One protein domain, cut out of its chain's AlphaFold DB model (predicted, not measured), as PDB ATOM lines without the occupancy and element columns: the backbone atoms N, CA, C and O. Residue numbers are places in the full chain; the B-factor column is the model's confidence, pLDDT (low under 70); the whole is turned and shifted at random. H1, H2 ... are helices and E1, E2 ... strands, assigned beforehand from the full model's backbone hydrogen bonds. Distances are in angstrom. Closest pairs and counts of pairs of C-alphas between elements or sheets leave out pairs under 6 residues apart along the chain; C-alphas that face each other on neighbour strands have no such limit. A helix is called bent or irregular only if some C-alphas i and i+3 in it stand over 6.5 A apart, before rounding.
ATOM      1  N   ARG A   2     112.301 180.285 122.360       84.06
ATOM      2  CA  ARG A   2     112.718 179.309 121.334       84.06
ATOM      3  C   ARG A   2     112.178 179.707 119.966       84.06
ATOM      4  O   ARG A   2     111.026 180.122 119.875       84.06
ATOM      5  N   ILE A   3     113.002 179.597 118.931       84.94
ATOM      6  CA  ILE A   3     112.683 180.068 117.579       84.94
ATOM      7  C   ILE A   3     112.763 178.884 116.611       84.94
ATOM      8  O   ILE A   3     113.765 178.180 116.575       84.94
ATOM      9  N   TYR A   4     111.713 178.661 115.822       85.81
ATOM     10  CA  TYR A   4     111.683 177.638 114.776       85.81
ATOM     11  C   TYR A   4     111.327 178.290 113.440       85.81
ATOM     12  O   TYR A   4     110.301 178.965 113.346       85.81
ATOM     13  N   CYS A   5     112.173 178.106 112.426       85.44
ATOM     14  CA  CYS A   5     111.997 178.692 111.102       85.44
ATOM     15  C   CYS A   5     111.961 177.612 110.008       85.44
ATOM     16  O   CYS A   5     112.954 176.934 109.751       85.44
ATOM     17  N   GLU A   6     110.770 177.487 109.419       86.25
ATOM     18  CA  GLU A   6     110.337 176.704 108.256       86.25
ATOM     19  C   GLU A   6     110.639 177.305 106.869       86.25
ATOM     20  O   GLU A   6     109.833 178.153 106.484       86.25
ATOM     21  N   ILE A   7     111.681 176.953 106.099       81.25
ATOM     22  CA  ILE A   7     111.840 177.502 104.728       81.25
ATOM     23  C   ILE A   7     111.697 176.403 103.660       81.25
ATOM     24  O   ILE A   7     112.621 175.609 103.461       81.25
ATOM     25  N   GLU A  43     120.642 176.496  99.404       77.88
ATOM     26  CA  GLU A  43     122.097 176.308  99.528       77.88
ATOM     27  C   GLU A  43     122.817 177.480 100.224       77.88
ATOM     28  O   GLU A  43     123.616 177.274 101.141       77.88
ATOM     29  N   TRP A  44     122.492 178.727  99.867       75.25
ATOM     30  CA  TRP A  44     123.108 179.899 100.498       75.25
ATOM     31  C   TRP A  44     122.689 180.068 101.966       75.25
ATOM     32  O   TRP A  44     123.511 180.463 102.793       75.25
ATOM     33  N   MET A  45     121.443 179.728 102.314       73.12
ATOM     34  CA  MET A  45     120.969 179.763 103.701       73.12
ATOM     35  C   MET A  45     121.643 178.667 104.521       73.12
ATOM     36  O   MET A  45     122.057 178.919 105.649       73.12
ATOM     37  N   ALA A  46     121.840 177.482 103.937       76.81
ATOM     38  CA  ALA A  46     122.610 176.412 104.555       76.81
ATOM     39  C   ALA A  46     124.071 176.834 104.804       76.81
ATOM     40  O   ALA A  46     124.643 176.483 105.835       76.81
ATOM     41  N   HIS A  47     124.679 177.620 103.907       78.50
ATOM     42  CA  HIS A  47     126.022 178.178 104.114       78.50
ATOM     43  C   HIS A  47     126.069 179.204 105.249       78.50
ATOM     44  O   HIS A  47     126.936 179.098 106.117       78.50
ATOM     45  N   VAL A  48     125.128 180.154 105.286       75.38
ATOM     46  CA  VAL A  48     125.022 181.132 106.384       75.38
ATOM     47  C   VAL A  48     124.778 180.423 107.711       75.38
ATOM     48  O   VAL A  48     125.423 180.734 108.704       75.38
ATOM     49  N   ALA A  49     123.909 179.419 107.729       76.69
ATOM     50  CA  ALA A  49     123.610 178.652 108.924       76.69
ATOM     51  C   ALA A  49     124.820 177.861 109.441       76.69
ATOM     52  O   ALA A  49     125.120 177.890 110.633       76.69
ATOM     53  N   LYS A  50     125.565 177.199 108.546       76.75
ATOM     54  CA  LYS A  50     126.827 176.530 108.898       76.75
ATOM     55  C   LYS A  50     127.846 177.514 109.461       76.75
ATOM     56  O   LYS A  50     128.511 177.190 110.441       76.75
ATOM     57  N   PHE A  51     127.949 178.703 108.869       77.19
ATOM     58  CA  PHE A  51     128.793 179.772 109.390       77.19
ATOM     59  C   PHE A  51     128.340 180.167 110.802       77.19
ATOM     60  O   PHE A  51     129.129 180.077 111.735       77.19
ATOM     61  N   SER A  52     127.058 180.476 111.004       72.75
ATOM     62  CA  SER A  52     126.488 180.816 112.313       72.75
ATOM     63  C   SER A  52     126.710 179.738 113.376       72.75
ATOM     64  O   SER A  52     127.012 180.079 114.515       72.75
ATOM     65  N   GLN A  53     126.629 178.454 113.014       74.19
ATOM     66  CA  GLN A  53     126.931 177.341 113.920       74.19
ATOM     67  C   GLN A  53     128.421 177.299 114.298       74.19
ATOM     68  O   GLN A  53     128.763 177.035 115.448       74.19
ATOM     69  N   PHE A  54     129.316 177.601 113.352       75.06
ATOM     70  CA  PHE A  54     130.756 177.709 113.609       75.06
ATOM     71  C   PHE A  54     131.093 178.879 114.543       75.06
ATOM     72  O   PHE A  54     131.971 178.772 115.396       75.06
ATOM     73  N   PHE A  55     130.351 179.979 114.417       69.50
ATOM     74  CA  PHE A  55     130.424 181.144 115.297       69.50
ATOM     75  C   PHE A  55     129.408 181.071 116.448       69.50
ATOM     76  O   PHE A  55     128.998 182.101 116.977       69.50
ATOM     77  N   GLY A  56     129.039 179.854 116.870       67.94
ATOM     78  CA  GLY A  56     128.082 179.578 117.949       67.94
ATOM     79  C   GLY A  56     128.345 180.358 119.240       67.94
ATOM     80  O   GLY A  56     127.410 180.790 119.898       67.94
ATOM     81  N   PHE A  57     129.617 180.618 119.559       67.75
ATOM     82  CA  PHE A  57     130.036 181.364 120.751       67.75
ATOM     83  C   PHE A  57     129.642 182.853 120.747       67.75
ATOM     84  O   PHE A  57     129.726 183.504 121.785       67.75
ATOM     85  N   LEU A  58     129.266 183.410 119.590       69.50
ATOM     86  CA  LEU A  58     128.762 184.782 119.469       69.50
ATOM     87  C   LEU A  58     127.258 184.876 119.748       69.50
ATOM     88  O   LEU A  58     126.731 185.983 119.867       69.50
ATOM     89  N   TRP A  59     126.570 183.737 119.833       69.88
ATOM     90  CA  TRP A  59     125.143 183.675 120.094       69.88
ATOM     91  C   TRP A  59     124.877 183.390 121.578       69.88
ATOM     92  O   TRP A  59     125.627 182.658 122.221       69.88
ATOM     93  N   PRO A  60     123.801 183.957 122.134       69.19
ATOM     94  CA  PRO A  60     123.444 183.808 123.544       69.19
ATOM     95  C   PRO A  60     122.789 182.451 123.859       69.19
ATOM     96  O   PRO A  60     122.652 182.107 125.029       69.19
ATOM     97  N   GLY A  61     122.406 181.682 122.832       77.12
ATOM     98  CA  GLY A  61     121.785 180.361 122.943       77.12
ATOM     99  C   GLY A  61     122.221 179.406 121.830       77.12
ATOM    100  O   GLY A  61     123.033 179.748 120.968       77.12
ATOM    101  N   GLU A  62     121.681 178.187 121.840       83.00
ATOM    102  CA  GLU A  62     122.057 177.143 120.888       83.00
ATOM    103  C   GLU A  62     121.391 177.349 119.522       83.00
ATOM    104  O   GLU A  62     120.165 177.398 119.398       83.00
ATOM    105  N   TYR A  63     122.195 177.396 118.464       84.38
ATOM    106  CA  TYR A  63     121.724 177.477 117.085       84.38
ATOM    107  C   TYR A  63     121.984 176.171 116.339       84.38
ATOM    108  O   TYR A  63     123.115 175.677 116.337       84.38
ATOM    109  N   ARG A  64     120.974 175.647 115.636       86.44
ATOM    110  CA  ARG A  64     121.141 174.470 114.776       86.44
ATOM    111  C   ARG A  64     120.337 174.580 113.489       86.44
ATOM    112  O   ARG A  64     119.190 175.027 113.490       86.44
ATOM    113  N   ALA A  65     120.937 174.132 112.392       85.88
ATOM    114  CA  ALA A  65     120.270 174.062 111.101       85.88
ATOM    115  C   ALA A  65     120.065 172.626 110.625       85.88
ATOM    116  O   ALA A  65     120.894 171.746 110.863       85.88
ATOM    117  N   PHE A  66     118.948 172.420 109.938       87.94
ATOM    118  CA  PHE A  66     118.477 171.141 109.430       87.94
ATOM    119  C   PHE A  66     118.092 171.299 107.954       87.94
ATOM    120  O   PHE A  66     117.697 172.379 107.516       87.94
ATOM    121  N   SER A  67     118.198 170.221 107.182       87.38
ATOM    122  CA  SER A  67     117.569 170.152 105.857       87.38
ATOM    123  C   SER A  67     116.071 169.897 106.003       87.38
ATOM    124  O   SER A  67     115.619 169.463 107.067       87.38
ATOM    125  N   ASN A  68     115.288 170.079 104.938       84.19
ATOM    126  CA  ASN A  68     113.850 169.787 105.001       84.19
ATOM    127  C   ASN A  68     113.561 168.300 105.254       84.19
ATOM    128  O   ASN A  68     112.548 167.951 105.852       84.19
ATOM    129  N   ALA A  69     114.482 167.406 104.887       87.44
ATOM    130  CA  ALA A  69     114.398 165.994 105.264       87.44
ATOM    131  C   ALA A  69     114.507 165.766 106.789       87.44
ATOM    132  O   ALA A  69     114.066 164.736 107.292       87.44
ATOM    133  N   GLY A  70     115.089 166.719 107.523       86.81
ATOM    134  CA  GLY A  70     115.287 166.688 108.971       86.81
ATOM    135  C   GLY A  70     114.248 167.475 109.773       86.81
ATOM    136  O   GLY A  70     114.480 167.728 110.953       86.81
ATOM    137  N   VAL A  71     113.114 167.873 109.181       89.31
ATOM    138  CA  VAL A  71     112.058 168.656 109.862       89.31
ATOM    139  C   VAL A  71     111.630 168.031 111.191       89.31
ATOM    140  O   VAL A  71     111.516 168.733 112.197       89.31
ATOM    141  N   ASP A  72     111.432 166.713 111.225       91.31
ATOM    142  CA  ASP A  72     111.022 166.015 112.445       91.31
ATOM    143  C   ASP A  72     112.111 166.024 113.525       91.31
ATOM    144  O   ASP A  72     111.805 166.098 114.715       91.31
ATOM    145  N   GLU A  73     113.386 165.978 113.129       91.19
ATOM    146  CA  GLU A  73     114.518 166.112 114.051       91.19
ATOM    147  C   GLU A  73     114.583 167.535 114.614       91.19
ATOM    148  O   GLU A  73     114.681 167.715 115.828       91.19
ATOM    149  N   ALA A  74     114.431 168.541 113.751       90.19
ATOM    150  CA  ALA A  74     114.426 169.945 114.138       90.19
ATOM    151  C   ALA A  74     113.328 170.257 115.166       90.19
ATOM    152  O   ALA A  74     113.571 170.939 116.162       90.19
ATOM    153  N   ARG A  75     112.122 169.712 114.947       90.00
ATOM    154  CA  ARG A  75     110.972 169.866 115.851       90.00
ATOM    155  C   ARG A  75     111.186 169.185 117.197       90.00
ATOM    156  O   ARG A  75     110.791 169.736 118.220       90.00
ATOM    157  N   LYS A  76     111.819 168.008 117.219       92.38
ATOM    158  CA  LYS A  76     112.171 167.332 118.476       92.38
ATOM    159  C   LYS A  76     113.207 168.139 119.250       92.38
ATOM    160  O   LYS A  76     112.977 168.461 120.410       92.38
ATOM    161  N   TRP A  77     114.282 168.545 118.585       91.81
ATOM    162  CA  TRP A  77     115.391 169.262 119.208       91.81
ATOM    163  C   TRP A  77     114.985 170.623 119.798       91.81
ATOM    164  O   TRP A  77     115.405 170.976 120.900       91.81
ATOM    165  N   ILE A  78     114.124 171.384 119.108       89.62
ATOM    166  CA  ILE A  78     113.626 172.670 119.629       89.62
ATOM    167  C   ILE A  78     112.636 172.485 120.796       89.62
ATOM    168  O   ILE A  78     112.463 173.381 121.626       89.62
ATOM    169  N   ALA A  79     111.966 171.332 120.874       89.69
ATOM    170  CA  ALA A  79     111.007 171.021 121.929       89.69
ATOM    171  C   ALA A  79     111.664 170.458 123.199       89.69
ATOM    172  O   ALA A  79     111.059 170.551 124.268       89.69
ATOM    173  N   GLU A  80     112.887 169.926 123.106       87.06
ATOM    174  CA  GLU A  80     113.625 169.383 124.251       87.06
ATOM    175  C   GLU A  80     113.697 170.390 125.422       87.06
ATOM    176  O   GLU A  80     113.878 171.596 125.206       87.06
ATOM    177  N   PRO A  81     113.504 169.938 126.675       73.69
ATOM    178  CA  PRO A  81     113.741 170.767 127.851       73.69
ATOM    179  C   PRO A  81     115.217 171.167 127.908       73.69
ATOM    180  O   PRO A  81     116.089 170.329 127.699       73.69
ATOM    181  N   HIS A  82     115.489 172.440 128.189       62.84
ATOM    182  CA  HIS A  82     116.831 172.873 128.559       62.84
ATOM    183  C   HIS A  82     116.967 172.597 130.063       62.84
ATOM    184  O   HIS A  82     116.189 173.156 130.839       62.84
ATOM    185  N   GLU A  83     117.849 171.674 130.455       54.94
ATOM    186  CA  GLU A  83     118.225 171.463 131.866       54.94
ATOM    187  C   GLU A  83     119.166 172.567 132.367       54.94
ATOM    188  O   GLU A  83     119.869 173.180 131.526       54.94
TER     189      GLU A  83
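What this domain is: This is residues 2 to 7 and 43 to 83 of the 83 residues of an uncharacterized protein of Mycobacterium kansasii (UniProt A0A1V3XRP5). Strand E2 lies between helices H1 and H2 in a flat layer, and strand E1 lies over one side of it, by H2 and E2. The printed part has 47 residues, in the order E1, H1, E2, H2; its class is mixed, helices and strands. It is only just compact, close to loose, with a radius of gyration of the C-alphas of 11.1 A and spans of 28 by 26 by 13 A.

Where its parts are: H1, residues 43 to 54, is 16.6 A long and begins at C-alpha 43 (122.097, 176.308, 99.528). E2 is residues 62 to 66, 13.4 A. H2, residues 68 to 79, 17.2 A, ends at C-alpha 79 (111.007, 171.021, 121.929); it is irregular, with C-alphas 69 and 72 7.9 A apart. E1 is residues 2 to 7, 16.7 A.

How they stand to each other: The closest C-alphas of H1 and E2 are those of Ala 49 and Ala 65, 6.1 A; of E2 and H2, Phe 66 and Ala 74, 6.3 A; of E1 and H2, Arg 2 and Ile 78, 6.9 A. E1 and E2 are near each other, but each pairs with no named strand. H1 is apart from H2 and from E1. Every O i to N i+4 pair in H1 is within hydrogen-bond range, and 6 of 8 in H2.

The domain as a whole: Residues 8 to 42 are not printed; C-alphas 7 and 43 are 11.6 A apart across the cut. No link printed whole is long. pLDDT is under 70 at residues 55 to 60 and 82 to 83.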